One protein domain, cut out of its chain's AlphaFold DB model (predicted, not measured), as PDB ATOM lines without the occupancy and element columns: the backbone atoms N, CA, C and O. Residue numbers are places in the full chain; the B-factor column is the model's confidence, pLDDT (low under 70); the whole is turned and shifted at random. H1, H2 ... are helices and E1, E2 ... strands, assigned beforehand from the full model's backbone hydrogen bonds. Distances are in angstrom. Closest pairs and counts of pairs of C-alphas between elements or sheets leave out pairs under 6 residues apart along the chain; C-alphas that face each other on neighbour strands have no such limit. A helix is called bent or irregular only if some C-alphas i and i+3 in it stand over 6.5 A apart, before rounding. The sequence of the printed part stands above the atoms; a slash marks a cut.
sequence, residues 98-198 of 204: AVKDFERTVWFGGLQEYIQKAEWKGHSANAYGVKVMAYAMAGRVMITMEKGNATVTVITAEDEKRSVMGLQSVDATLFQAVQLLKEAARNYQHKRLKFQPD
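This is residues 98 to 198 of the 204 residues of an uncharacterized protein of candidate division WWE3 bacterium RIFCSPLOWO2_01_FULL_41_18 (UniProt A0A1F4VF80). A twisted sheet of five strands forms a wall, with helices H1 and H2 covering one face and the other face bare, in two layers. After H2 the chain comes back to edge strand E1, where residues 196 to 197 pair antiparallel with 123 to 124. The printed part has 101 residues, in the order H1 E1 E2 E3 E4 E5 H2; the sheet E1 - E2 - E3 - E4 - E5 is an antiparallel meander, each strand pairing with the one before, and the class is mixed. It is compact, with a radius of gyration of the C-alphas of 12.2 A and spans of 32 by 24 by 21 A.

The strands are E1, residues 122 to 127, 17.5 A; E2, 130 to 137, 23.0 A; E3, 140 to 147, 23.5 A; E4, 150 to 157, 24.1 A; and E5, 166 to 173, 17.6 A, which bends by 75 degrees at residue 169. H1, residues 98 to 117, spans 26.3 A from C-alpha 98 at (68.353, 105.439, 81.886); it has a kink of 60 degrees near residue 107 and is irregular, C-alphas 109 and 112 being 7.6 A apart. H2, residues 174 to 189, spans 22.8 A and ends at C-alpha 189 (81.655, 112.468, 79.861).

The four hairpins of neighbour strands have N and O within hydrogen-bond range: N 125 and O 132, 2.8 A; N 133 and O 144, 2.8 A; N 143 and O 154, 2.9 A; N 153 and O 169, 2.8 A. H2 is on the sheet at a height of 8.3 A, across the strands, at 77 degrees to E2 on the local plane; its closest C-alphas to E4 are Ala 177 and Val 152, 6.3 A. H1 is on the same face at a height of 9.7 A, slantwise to the strands, at 56 degrees to E2 on the local plane. With residues 98 to 106 alone H1 touches H2, C-alphas of Phe 102 and Ala 185 being closest at 5.6 A, at a steep tilt of 42 degrees, the same way. Every O i to N i+4 pair is within hydrogen-bond range in H2, and 11 of 16 in H1.

The C-alphas farthest apart, those of Glu 119 and Phe 175, are 35.6 A from each other. The printed part has no cut and no long link. No printed residue has a pLDDT under 70.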
ATOM      1  N   ALA A  98      66.995 105.139  81.435       98.62
ATOM      2  CA  ALA A  98      68.353 105.439  81.886       98.62
ATOM      3  C   ALA A  98      69.416 104.601  81.150       98.62
ATOM      4  O   ALA A  98      70.483 105.123  80.840       98.62
ATOM      5  N   VAL A  99      69.116 103.343  80.803       98.75
ATOM      6  CA  VAL A  99      69.974 102.493  79.964       98.75
ATOM      7  C   VAL A  99      70.149 103.109  78.579       98.75
ATOM      8  O   VAL A  99      71.267 103.155  78.080       98.75
ATOM      9  N   LYS A 100      69.088 103.648  77.971       98.50
ATOM     10  CA  LYS A 100      69.180 104.305  76.655       98.50
ATOM     11  C   LYS A 100      69.974 105.607  76.695       98.50
ATOM     12  O   LYS A 100      70.731 105.900  75.769       98.50
ATOM     13  N   ASP A 101      69.848 106.372  77.773       98.38
ATOM     14  CA  ASP A 101      70.683 107.555  77.984       98.38
ATOM     15  C   ASP A 101      72.159 107.179  78.201       98.38
ATOM     16  O   ASP A 101      73.042 107.829  77.635       98.38
ATOM     17  N   PHE A 102      72.431 106.110  78.956       98.69
ATOM     18  CA  PHE A 102      73.773 105.551  79.133       98.69
ATOM     19  C   PHE A 102      74.361 105.043  77.808       98.69
ATOM     20  O   PHE A 102      75.485 105.401  77.472       98.69
ATOM     21  N   GLU A 103      73.599 104.283  77.017       98.62
ATOM     22  CA  GLU A 103      74.007 103.781  75.699       98.62
ATOM     23  C   GLU A 103      74.442 104.933  74.784       98.62
ATOM     24  O   GLU A 103      75.546 104.926  74.240       98.62
ATOM     25  N   ARG A 104      73.613 105.975  74.669       98.50
ATOM     26  CA  ARG A 104      73.927 107.153  73.852       98.50
ATOM     27  C   ARG A 104      75.178 107.885  74.338       98.50
ATOM     28  O   ARG A 104      75.965 108.357  73.528       98.50
ATOM     29  N   THR A 105      75.338 108.006  75.653       98.19
ATOM     30  CA  THR A 105      76.379 108.844  76.260       98.19
ATOM     31  C   THR A 105      77.733 108.149  76.357       98.19
ATOM     32  O   THR A 105      78.764 108.796  76.202       98.19
ATOM     33  N   VAL A 106      77.735 106.854  76.665       98.19
ATOM     34  CA  VAL A 106      78.940 106.090  77.002       98.19
ATOM     35  C   VAL A 106      79.305 105.161  75.862       98.19
ATOM     36  O   VAL A 106      80.390 105.286  75.301       98.19
ATOM     37  N   TRP A 107      78.383 104.270  75.483       98.12
ATOM     38  CA  TRP A 107      78.636 103.270  74.446       98.12
ATOM     39  C   TRP A 107      78.926 103.934  73.102       98.12
ATOM     40  O   TRP A 107      80.043 103.844  72.592       98.12
ATOM     41  N   PHE A 108      77.970 104.712  72.592       98.25
ATOM     42  CA  PHE A 108      78.157 105.491  71.367       98.25
ATOM     43  C   PHE A 108      78.997 106.760  71.571       98.25
ATOM     44  O   PHE A 108      79.438 107.359  70.597       98.25
ATOM     45  N   GLY A 109      79.286 107.138  72.819       97.25
ATOM     46  CA  GLY A 109      80.208 108.227  73.161       97.25
ATOM     47  C   GLY A 109      81.694 107.853  73.098       97.25
ATOM     48  O   GLY A 109      82.529 108.585  73.627       97.25
ATOM     49  N   GLY A 110      82.036 106.706  72.508       97.31
ATOM     50  CA  GLY A 110      83.417 106.287  72.244       97.31
ATOM     51  C   GLY A 110      83.829 104.976  72.912       97.31
ATOM     52  O   GLY A 110      84.825 104.389  72.494       97.31
ATOM     53  N   LEU A 111      83.066 104.463  73.886       97.56
ATOM     54  CA  LEU A 111      83.419 103.195  74.532       97.56
ATOM     55  C   LEU A 111      83.327 102.026  73.544       97.56
ATOM     56  O   LEU A 111      84.162 101.128  73.602       97.56
ATOM     57  N   GLN A 112      82.370 102.053  72.607       97.88
ATOM     58  CA  GLN A 112      82.277 101.043  71.550       97.88
ATOM     59  C   GLN A 112      83.571 100.968  70.734       97.88
ATOM     60  O   GLN A 112      84.142  99.893  70.579       97.88
ATOM     61  N   GLU A 113      84.044 102.108  70.232       97.31
ATOM     62  CA  GLU A 113      85.260 102.176  69.420       97.31
ATOM     63  C   GLU A 113      86.495 101.748  70.219       97.31
ATOM     64  O   GLU A 113      87.338 101.014  69.706       97.31
ATOM     65  N   TYR A 114      86.579 102.165  71.486       96.56
ATOM     66  CA  TYR A 114      87.638 101.740  72.396       96.56
ATOM     67  C   TYR A 114      87.685 100.214  72.542       96.56
ATOM     68  O   TYR A 114      88.738  99.619  72.331       96.56
ATOM     69  N   ILE A 115      86.549  99.573  72.847       95.56
ATOM     70  CA  ILE A 115      86.473  98.117  73.039       95.56
ATOM     71  C   ILE A 115      86.768  97.362  71.738       95.56
ATOM     72  O   ILE A 115      87.499  96.377  71.765       95.56
ATOM     73  N   GLN A 116      86.272  97.839  70.593       94.75
ATOM     74  CA  GLN A 116      86.531  97.215  69.289       94.75
ATOM     75  C   GLN A 116      88.015  97.222  68.903       94.75
ATOM     76  O   GLN A 116      88.483  96.300  68.238       94.75
ATOM     77  N   LYS A 117      88.752  98.263  69.302       95.12
ATOM     78  CA  LYS A 117      90.193  98.400  69.044       95.12
ATOM     79  C   LYS A 117      91.061  97.737  70.109       95.12
ATOM     80  O   LYS A 117      92.271  97.631  69.916       95.12
ATOM     81  N   ALA A 118      90.481  97.346  71.238       93.25
ATOM     82  CA  ALA A 118      91.238  96.783  72.333       93.25
ATOM     83  C   ALA A 118      91.674  95.345  72.029       93.25
ATOM     84  O   ALA A 118      90.887  94.511  71.583       93.25
ATOM     85  N   GLU A 119      92.936  95.053  72.335       90.50
ATOM     86  CA  GLU A 119      93.492  93.697  72.286       90.50
ATOM     87  C   GLU A 119      92.807  92.784  73.316       90.50
ATOM     88  O   GLU A 119      92.399  91.665  73.012       90.50
ATOM     89  N   TRP A 120      92.610  93.307  74.529       90.19
ATOM     90  CA  TRP A 120      91.962  92.601  75.629       90.19
ATOM     91  C   TRP A 120      90.451  92.773  75.579       90.19
ATOM     92  O   TRP A 120      89.943  93.851  75.271       90.19
ATOM     93  N   LYS A 121      89.724  91.713  75.933       90.69
ATOM     94  CA  LYS A 121      88.260  91.703  75.888       90.69
ATOM     95  C   LYS A 121      87.581  92.189  77.167       90.69
ATOM     96  O   LYS A 121      86.416  92.574  77.108       90.69
ATOM     97  N   GLY A 122      88.292  92.215  78.294       94.50
ATOM     98  CA  GLY A 122      87.824  92.767  79.566       94.50
ATOM     99  C   GLY A 122      88.540  94.066  79.919       94.50
ATOM    100  O   GLY A 122      89.767  94.134  79.860       94.50
ATOM    101  N   HIS A 123      87.775  95.092  80.289       96.44
ATOM    102  CA  HIS A 123      88.291  96.390  80.722       96.44
ATOM    103  C   HIS A 123      87.507  96.918  81.902       96.44
ATOM    104  O   HIS A 123      86.280  96.807  81.938       96.44
ATOM    105  N   SER A 124      88.194  97.569  82.832       97.06
ATOM    106  CA  SER A 124      87.557  98.196  83.981       97.06
ATOM    107  C   SER A 124      87.997  99.642  84.181       97.06
ATOM    108  O   SER A 124      89.053 100.081  83.727       97.06
ATOM    109  N   ALA A 125      87.130 100.417  84.821       97.31
ATOM    110  CA  ALA A 125      87.365 101.792  85.229       97.31
ATOM    111  C   ALA A 125      86.719 102.035  86.597       97.31
ATOM    112  O   ALA A 125      85.696 101.435  86.933       97.31
ATOM    113  N   ASN A 126      87.280 102.954  87.381       96.94
ATOM    114  CA  ASN A 126      86.714 103.359  88.665       96.94
ATOM    115  C   ASN A 126      86.780 104.881  88.817       96.94
ATOM    116  O   ASN A 126      87.828 105.485  88.596       96.94
ATOM    117  N   ALA A 127      85.666 105.499  89.205       96.50
ATOM    118  CA  ALA A 127      85.625 106.905  89.584       96.50
ATOM    119  C   ALA A 127      84.581 107.144  90.680       96.50
ATOM    120  O   ALA A 127      83.414 106.781  90.530       96.50
ATOM    121  N   TYR A 128      84.990 107.798  91.773       95.50
ATOM    122  CA  TYR A 128      84.126 108.144  92.916       95.50
ATOM    123  C   TYR A 128      83.302 106.965  93.459       95.50
ATOM    124  O   TYR A 128      82.118 107.101  93.773       95.50
ATOM    125  N   GLY A 129      83.930 105.790  93.535       94.75
ATOM    126  CA  GLY A 129      83.301 104.568  94.033       94.75
ATOM    127  C   GLY A 129      82.354 103.883  93.046       94.75
ATOM    128  O   GLY A 129      81.813 102.839  93.393       94.75
ATOM    129  N   VAL A 130      82.164 104.429  91.837       97.62
ATOM    130  CA  VAL A 130      81.506 103.729  90.728       97.62
ATOM    131  C   VAL A 130      82.555 102.905  90.001       97.62
ATOM    132  O   VAL A 130      83.440 103.468  89.350       97.62
ATOM    133  N   LYS A 131      82.441 101.584  90.092       97.69
ATOM    134  CA  LYS A 131      83.216 100.648  89.276       97.69
ATOM    135  C   LYS A 131      82.423 100.324  88.019       97.69
ATOM    136  O   LYS A 131      81.218 100.097  88.096       97.69
ATOM    137  N   VAL A 132      83.090 100.314  86.873       97.75
ATOM    138  CA  VAL A 132      82.510  99.912  85.590       97.75
ATOM    139  C   VAL A 132      83.415  98.862  84.977       97.75
ATOM    140  O   VAL A 132      84.596  99.126  84.783       97.75
ATOM    141  N   MET A 133      82.864  97.698  84.659       97.25
ATOM    142  CA  MET A 133      83.539  96.636  83.922       97.25
ATOM    143  C   MET A 133      82.814  96.438  82.594       97.25
ATOM    144  O   MET A 133      81.608  96.211  82.584       97.25
ATOM    145  N   ALA A 134      83.538  96.531  81.486       97.00
ATOM    146  CA  ALA A 134      83.061  96.202  80.153       97.00
ATOM    147  C   ALA A 134      83.753  94.923  79.679       97.00
ATOM    148  O   ALA A 134      84.975  94.805  79.762       97.00
ATOM    149  N   TYR A 135      82.972  93.974  79.179       95.06
ATOM    150  CA  TYR A 135      83.466  92.685  78.732       95.06
ATOM    151  C   TYR A 135      82.838  92.272  77.405       95.06
ATOM    152  O   TYR A 135      81.612  92.194  77.305       95.06
ATOM    153  N   ALA A 136      83.678  92.005  76.406       94.69
ATOM    154  CA  ALA A 136      83.276  91.608  75.064       94.69
ATOM    155  C   ALA A 136      83.478  90.102  74.826       94.69
ATOM    156  O   ALA A 136      84.576  89.577  74.969       94.69
ATOM    157  N   MET A 137      82.429  89.395  74.415       93.06
ATOM    158  CA  MET A 137      82.486  87.973  74.069       93.06
ATOM    159  C   MET A 137      81.428  87.649  73.013       93.06
ATOM    160  O   MET A 137      80.283  88.081  73.126       93.06
ATOM    161  N   ALA A 138      81.805  86.867  71.995       91.56
ATOM    162  CA  ALA A 138      80.899  86.365  70.955       91.56
ATOM    163  C   ALA A 138      80.017  87.458  70.297       91.56
ATOM    164  O   ALA A 138      78.810  87.282  70.123       91.56
ATOM    165  N   GLY A 139      80.603  88.618  69.965       93.50
ATOM    166  CA  GLY A 139      79.889  89.743  69.340       93.50
ATOM    167  C   GLY A 139      78.895  90.458  70.269       93.50
ATOM    168  O   GLY A 139      77.992  91.175  69.816       93.50
ATOM    169  N   ARG A 140      79.013  90.249  71.582       96.62
ATOM    170  CA  ARG A 140      78.221  90.907  72.624       96.62
ATOM    171  C   ARG A 140      79.137  91.585  73.622       96.62
ATOM    172  O   ARG A 140      80.218  91.090  73.912       96.62
ATOM    173  N   VAL A 141      78.667  92.693  74.183       97.62
ATOM    174  CA  VAL A 141      79.359  93.403  75.255       97.62
ATOM    175  C   VAL A 141      78.440  93.525  76.452       97.62
ATOM    176  O   VAL A 141      77.342  94.075  76.348       97.62
ATOM    177  N   MET A 142      78.895  93.004  77.586       97.88
ATOM    178  CA  MET A 142      78.273  93.210  78.887       97.88
ATOM    179  C   MET A 142      78.994  94.342  79.607       97.88
ATOM    180  O   MET A 142      80.221  94.359  79.662       97.88
ATOM    181  N   ILE A 143      78.238  95.282  80.163       98.38
ATOM    182  CA  ILE A 143      78.784  96.374  80.967       98.38
ATOM    183  C   ILE A 143      78.127  96.322  82.339       98.38
ATOM    184  O   ILE A 143      76.925  96.560  82.464       98.38
ATOM    185  N   THR A 144      78.917  96.015  83.358       98.44
ATOM    186  CA  THR A 144      78.495  95.965  84.757       98.44
ATOM    187  C   THR A 144      78.955  97.225  85.471       98.44
ATOM    188  O   THR A 144      80.119  97.608  85.387       98.44
ATOM    189  N   MET A 145      78.031  97.881  86.162       98.50
ATOM    190  CA  MET A 145      78.279  99.038  87.010       98.50
ATOM    191  C   MET A 145      77.963  98.668  88.452       98.50
ATOM    192  O   MET A 145      76.919  98.068  88.714       98.50
ATOM    193  N   GLU A 146      78.833  99.074  89.373       98.19
ATOM    194  CA  GLU A 146      78.720  98.765  90.798       98.19
ATOM    195  C   GLU A 146      79.032  99.989  91.657       98.19
ATOM    196  O   GLU A 146      79.981 100.732  91.383       98.19
ATOM    197  N   LYS A 147      78.250 100.183  92.724       97.69
ATOM    198  CA  LYS A 147      78.539 101.150  93.793       97.69
ATOM    199  C   LYS A 147      77.916 100.686  95.107       97.69
ATOM    200  O   LYS A 147      76.693 100.646  95.248       97.69
ATOM    201  N   GLY A 148      78.756 100.373  96.093       95.56
ATOM    202  CA  GLY A 148      78.298  99.744  97.334       95.56
ATOM    203  C   GLY A 148      77.642  98.394  97.036       95.56
ATOM    204  O   GLY A 148      78.242  97.573  96.356       95.56
ATOM    205  N   ASN A 149      76.401  98.206  97.492       94.62
ATOM    206  CA  ASN A 149      75.620  96.983  97.257       94.62
ATOM    207  C   ASN A 149      74.722  97.056  96.008       94.62
ATOM    208  O   ASN A 149      73.893  96.175  95.814       94.62
ATOM    209  N   ALA A 150      74.800  98.132  95.219       97.62
ATOM    210  CA  ALA A 150      73.978  98.298  94.027       97.62
ATOM    211  C   ALA A 150      74.750  97.873  92.776       97.62
ATOM    212  O   ALA A 150      75.825  98.419  92.511       97.62
ATOM    213  N   THR A 151      74.146  96.992  91.981       98.31
ATOM    214  CA  THR A 151      74.719  96.497  90.723       98.31
ATOM    215  C   THR A 151      73.719  96.622  89.578       98.31
ATOM    216  O   THR A 151      72.538  96.298  89.715       98.31
ATOM    217  N   VAL A 152      74.184  97.089  88.419       98.62
ATOM    218  CA  VAL A 152      73.417  97.114  87.167       98.62
ATOM    219  C   VAL A 152      74.297  96.572  86.052       98.62
ATOM    220  O   VAL A 152      75.371  97.106  85.803       98.62
ATOM    221  N   THR A 153      73.815  95.562  85.335       98.62
ATOM    222  CA  THR A 153      74.473  95.038  84.135       98.62
ATOM    223  C   THR A 153      73.598  95.296  82.923       98.62
ATOM    224  O   THR A 153      72.421  94.927  82.893       98.62
ATOM    225  N   VAL A 154      74.182  95.900  81.899       98.69
ATOM    226  CA  VAL A 154      73.573  96.069  80.578       98.69
ATOM    227  C   VAL A 154      74.290  95.187  79.566       98.69
ATOM    228  O   VAL A 154      75.451  94.834  79.755       98.69
ATOM    229  N   ILE A 155      73.596  94.822  78.494       98.31
ATOM    230  CA  ILE A 155      74.154  94.038  77.393       98.31
ATOM    231  C   ILE A 155      73.825  94.706  76.063       98.31
ATOM    232  O   ILE A 155      72.728  95.234  75.881       98.31
ATOM    233  N   THR A 156      74.774  94.690  75.135       98.38
ATOM    234  CA  THR A 156      74.609  95.199  73.770       98.38
ATOM    235  C   THR A 156      75.391  94.344  72.771       98.38
ATOM    236  O   THR A 156      76.120  93.431  73.161       98.38
ATOM    237  N   ALA A 157      75.221  94.604  71.478       97.44
ATOM    238  CA  ALA A 157      76.067  94.034  70.434       97.44
ATOM    239  C   ALA A 157      77.353  94.862  70.275       97.44
ATOM    240  O   ALA A 157      77.332  96.085  70.410       97.44
ATOM    241  N   GLU A 158      78.471  94.184  70.012       95.81
ATOM    242  CA  GLU A 158      79.799  94.808  69.937       95.81
ATOM    243  C   GLU A 158      79.907  95.802  68.772       95.81
ATOM    244  O   GLU A 158      80.478  96.880  68.928       95.81
ATOM    245  N   ASP A 159      79.305  95.490  67.627       94.62
ATOM    246  CA  ASP A 159      79.460  96.194  66.350       94.62
ATOM    247  C   ASP A 159      78.209  96.925  65.845       94.62
ATOM    248  O   ASP A 159      78.310  97.788  64.968       94.62
ATOM    249  N   GLU A 160      77.048  96.654  66.437       95.69
ATOM    250  CA  GLU A 160      75.784  97.276  66.051       95.69
ATOM    251  C   GLU A 160      75.818  98.800  66.251       95.69
ATOM    252  O   GLU A 160      76.299  99.321  67.263       95.69
ATOM    253  N   LYS A 161      75.291  99.520  65.257       95.12
ATOM    254  CA  LYS A 161      75.224 100.990  65.237       95.12
ATOM    255  C   LYS A 161      73.851 101.513  65.646       95.12
ATOM    256  O   LYS A 161      73.709 102.684  65.989       95.12
ATOM    257  N   ARG A 162      72.834 100.653  65.633       96.94
ATOM    258  CA  ARG A 162      71.499 100.950  66.156       96.94
ATOM    259  C   ARG A 162      71.470 100.807  67.674       96.94
ATOM    260  O   ARG A 162      72.196 100.014  68.261       96.94
ATOM    261  N   SER A 163      70.565 101.543  68.311       96.69
ATOM    262  CA  SER A 163      70.345 101.449  69.755       96.69
ATOM    263  C   SER A 163      69.681 100.116  70.123       96.69
ATOM    264  O   SER A 163      68.462  99.968  70.012       96.69
ATOM    265  N   VAL A 164      70.475  99.154  70.595       97.56
ATOM    266  CA  VAL A 164      70.034  97.789  70.943       97.56
ATOM    267  C   VAL A 164      70.390  97.378  72.372       97.56
ATOM    268  O   VAL A 164      69.993  96.300  72.803       97.56
ATOM    269  N   MET A 165      71.073  98.236  73.136       98.50
ATOM    270  CA  MET A 165      71.426  97.940  74.523       98.50
ATOM    271  C   MET A 165      70.179  97.692  75.378       98.50
ATOM    272  O   MET A 165      69.204  98.449  75.315       98.50
ATOM    273  N   GLY A 166      70.227  96.643  76.192       97.94
ATOM    274  CA  GLY A 166      69.168  96.264  77.120       97.94
ATOM    275  C   GLY A 166      69.698  96.010  78.525       97.94
ATOM    276  O   GLY A 166      70.889  95.787  78.735       97.94
ATOM    277  N   LEU A 167      68.794  96.035  79.502       98.12
ATOM    278  CA  LEU A 167      69.093  95.616  80.869       98.12
ATOM    279  C   LEU A 167      69.248  94.089  80.928       98.12
ATOM    280  O   LEU A 167      68.291  93.371  80.631       98.12
ATOM    281  N   GLN A 168      70.422  93.620  81.355       97.38
ATOM    282  CA  GLN A 168      70.751  92.201  81.531       97.38
ATOM    283  C   GLN A 168      70.563  91.748  82.980       97.38
ATOM    284  O   GLN A 168      70.032  90.671  83.229       97.38
ATOM    285  N   SER A 169      70.995  92.563  83.943       97.50
ATOM    286  CA  SER A 169      70.839  92.289  85.370       97.50
ATOM    287  C   SER A 169      70.687  93.584  86.160       97.50
ATOM    288  O   SER A 169      71.155  94.645  85.749       97.50
ATOM    289  N   VAL A 170      70.026  93.496  87.305       98.25
ATOM    290  CA  VAL A 170      69.951  94.559  88.306       98.25
ATOM    291  C   VAL A 170      69.882  93.899  89.673       98.25
ATOM    292  O   VAL A 170      69.210  92.880  89.818       98.25
ATOM    293  N   ASP A 171      70.579  94.472  90.640       97.88
ATOM    294  CA  ASP A 171      70.413  94.226  92.068       97.88
ATOM    295  C   ASP A 171      70.534  95.578  92.773       97.88
ATOM    296  O   ASP A 171      71.615  96.027  93.150       97.88
ATOM    297  N   ALA A 172      69.432  96.326  92.764       98.12
ATOM    298  CA  ALA A 172      69.371  97.695  93.262       98.12
ATOM    299  C   ALA A 172      67.915  98.162  93.387       98.12
ATOM    300  O   ALA A 172      67.025  97.686  92.677       98.12
ATOM    301  N   THR A 173      67.658  99.158  94.235       98.50
ATOM    302  CA  THR A 173      66.398  99.919  94.155       98.50
ATOM    303  C   THR A 173      66.328 100.712  92.846       98.50
ATOM    304  O   THR A 173      67.355 101.020  92.238       98.50
ATOM    305  N   LEU A 174      65.122 101.122  92.427       98.44
ATOM    306  CA  LEU A 174      64.943 101.989  91.250       98.44
ATOM    307  C   LEU A 174      65.843 103.234  91.304       98.44
ATOM    308  O   LEU A 174      66.513 103.565  90.325       98.44
ATOM    309  N   PHE A 175      65.866 103.918  92.451       98.44
ATOM    310  CA  PHE A 175      66.672 105.123  92.632       98.44
ATOM    311  C   PHE A 175      68.162 104.822  92.450       98.44
ATOM    312  O   PHE A 175      68.824 105.497  91.664       98.44
ATOM    313  N   GLN A 176      68.673 103.787  93.121       98.50
ATOM    314  CA  GLN A 176      70.077 103.388  93.021       98.50
ATOM    315  C   GLN A 176      70.458 102.993  91.592       98.50
ATOM    316  O   GLN A 176      71.463 103.486  91.092       98.50
ATOM    317  N   ALA A 177      69.646 102.182  90.905       98.62
ATOM    318  CA  ALA A 177      69.924 101.745  89.536       98.62
ATOM    319  C   ALA A 177      70.020 102.930  88.558       98.62
ATOM    320  O   ALA A 177      70.970 103.041  87.782       98.62
ATOM    321  N   VAL A 178      69.055 103.855  88.624       98.75
ATOM    322  CA  VAL A 178      69.027 105.053  87.771       98.75
ATOM    323  C   VAL A 178      70.184 105.996  88.098       98.75
ATOM    324  O   VAL A 178      70.794 106.546  87.181       98.75
ATOM    325  N   GLN A 179      70.496 106.205  89.383       98.38
ATOM    326  CA  GLN A 179      71.636 107.033  89.781       98.38
ATOM    327  C   GLN A 179      72.956 106.418  89.328       98.38
ATOM    328  O   GLN A 179      73.783 107.138  88.782       98.38
ATOM    329  N   LEU A 180      73.127 105.104  89.463       98.38
ATOM    330  CA  LEU A 180      74.343 104.408  89.060       98.38
ATOM    331  C   LEU A 180      74.621 104.565  87.558       98.38
ATOM    332  O   LEU A 180      75.720 104.967  87.176       98.38
ATOM    333  N   LEU A 181      73.602 104.370  86.713       98.69
ATOM    334  CA  LEU A 181      73.688 104.615  85.266       98.69
ATOM    335  C   LEU A 181      74.045 106.078  84.948       98.69
ATOM    336  O   LEU A 181      74.906 106.351  84.110       98.69
ATOM    337  N   LYS A 182      73.408 107.039  85.632       98.56
ATOM    338  CA  LYS A 182      73.656 108.477  85.430       98.56
ATOM    339  C   LYS A 182      75.044 108.912  85.893       98.56
ATOM    340  O   LYS A 182      75.673 109.732  85.227       98.56
ATOM    341  N   GLU A 183      75.514 108.409  87.027       98.19
ATOM    342  CA  GLU A 183      76.843 108.704  87.559       98.19
ATOM    343  C   GLU A 183      77.933 108.115  86.666       98.19
ATOM    344  O   GLU A 183      78.885 108.823  86.339       98.19
ATOM    345  N   ALA A 184      77.770 106.870  86.203       98.25
ATOM    346  CA  ALA A 184      78.684 106.258  85.244       98.25
ATOM    347  C   ALA A 184      78.761 107.084  83.948       98.25
ATOM    348  O   ALA A 184      79.855 107.451  83.514       98.25
ATOM    349  N   ALA A 185      77.611 107.479  83.387       98.31
ATOM    350  CA  ALA A 185      77.558 108.332  82.199       98.31
ATOM    351  C   ALA A 185      78.236 109.696  82.410       98.31
ATOM    352  O   ALA A 185      79.046 110.126  81.590       98.31
ATOM    353  N   ARG A 186      77.968 110.356  83.542       98.25
ATOM    354  CA  ARG A 186      78.578 111.646  83.891       98.25
ATOM    355  C   ARG A 186      80.093 111.536  84.071       98.25
ATOM    356  O   ARG A 186      80.843 112.374  83.572       98.25
ATOM    357  N   ASN A 187      80.562 110.510  84.779       97.88
ATOM    358  CA  ASN A 187      81.990 110.292  85.002       97.88
ATOM    359  C   ASN A 187      82.719 109.960  83.695       97.88
ATOM    360  O   ASN A 187      83.860 110.388  83.516       97.88
ATOM    361  N   TYR A 188      82.061 109.267  82.765       97.81
ATOM    362  CA  TYR A 188      82.584 109.047  81.420       97.81
ATOM    363  C   TYR A 188      82.710 110.362  80.632       97.81
ATOM    364  O   TYR A 188      83.795 110.685  80.155       97.81
ATOM    365  N   GLN A 189      81.648 111.178  80.574       97.12
ATOM    366  CA  GLN A 189      81.655 112.468  79.861       97.12
ATOM    367  C   GLN A 189      82.748 113.424  80.354       97.12
ATOM    368  O   GLN A 189      83.379 114.118  79.560       97.12
ATOM    369  N   HIS A 190      83.010 113.440  81.662       97.25
ATOM    370  CA  HIS A 190      84.078 114.251  82.249       97.25
ATOM    371  C   HIS A 190      85.466 113.596  82.183       97.25
ATOM    372  O   HIS A 190      86.383 114.063  82.858       97.25
ATOM    373  N   LYS A 191      85.636 112.518  81.401       96.50
ATOM    374  CA  LYS A 191      86.901 111.779  81.227       96.50
ATOM    375  C   LYS A 191      87.501 111.271  82.546       96.50
ATOM    376  O   LYS A 191      88.719 111.181  82.700       96.50
ATOM    377  N   ARG A 192      86.640 110.961  83.519       97.19
ATOM    378  CA  ARG A 192      87.029 110.467  84.850       97.19
ATOM    379  C   ARG A 192      87.066 108.947  84.908       97.19
ATOM    380  O   ARG A 192      87.889 108.398  85.629       97.19
ATOM    381  N   LEU A 193      86.216 108.271  84.130       95.88
ATOM    382  CA  LEU A 193      86.348 106.835  83.887       95.88
ATOM    383  C   LEU A 193      87.441 106.605  82.843       95.88
ATOM    384  O   LEU A 193      87.228 106.826  81.653       95.88
ATOM    385  N   LYS A 194      88.615 106.184  83.311       95.50
ATOM    386  CA  LYS A 194      89.734 105.767  82.465       95.50
ATOM    387  C   LYS A 194      89.740 104.245  82.410       95.50
ATOM    388  O   LYS A 194      90.095 103.610  83.397       95.50
ATOM    389  N   PHE A 195      89.282 103.691  81.292       96.25
ATOM    390  CA  PHE A 195      89.278 102.246  81.081       96.25
ATOM    391  C   PHE A 195      90.698 101.730  80.870       96.25
ATOM    392  O   PHE A 195      91.499 102.356  80.172       96.25
ATOM    393  N   GLN A 196      90.983 100.593  81.490       95.38
ATOM    394  CA  GLN A 196      92.231  99.857  81.360       95.38
ATOM    395  C   GLN A 196      91.937  98.354  81.272       95.38
ATOM    396  O   GLN A 196      90.904  97.924  81.803       95.38
ATOM    397  N   PRO A 197      92.825  97.559  80.648       94.94
ATOM    398  CA  PRO A 197      92.671  96.111  80.597       94.94
ATOM    399  C   PRO A 197      92.500  95.510  81.991       94.94
ATOM    400  O   PRO A 197      93.228  95.862  82.921       94.94
ATOM    401  N   ASP A 198      91.554  94.585  82.120       88.81
ATOM    402  CA  ASP A 198      91.312  93.841  83.351       88.81
ATOM    403  C   ASP A 198      91.711  92.375  83.161       88.81
ATOM    404  O   ASP A 198      90.988  91.582  82.556       88.81
TER     405      ASP A 198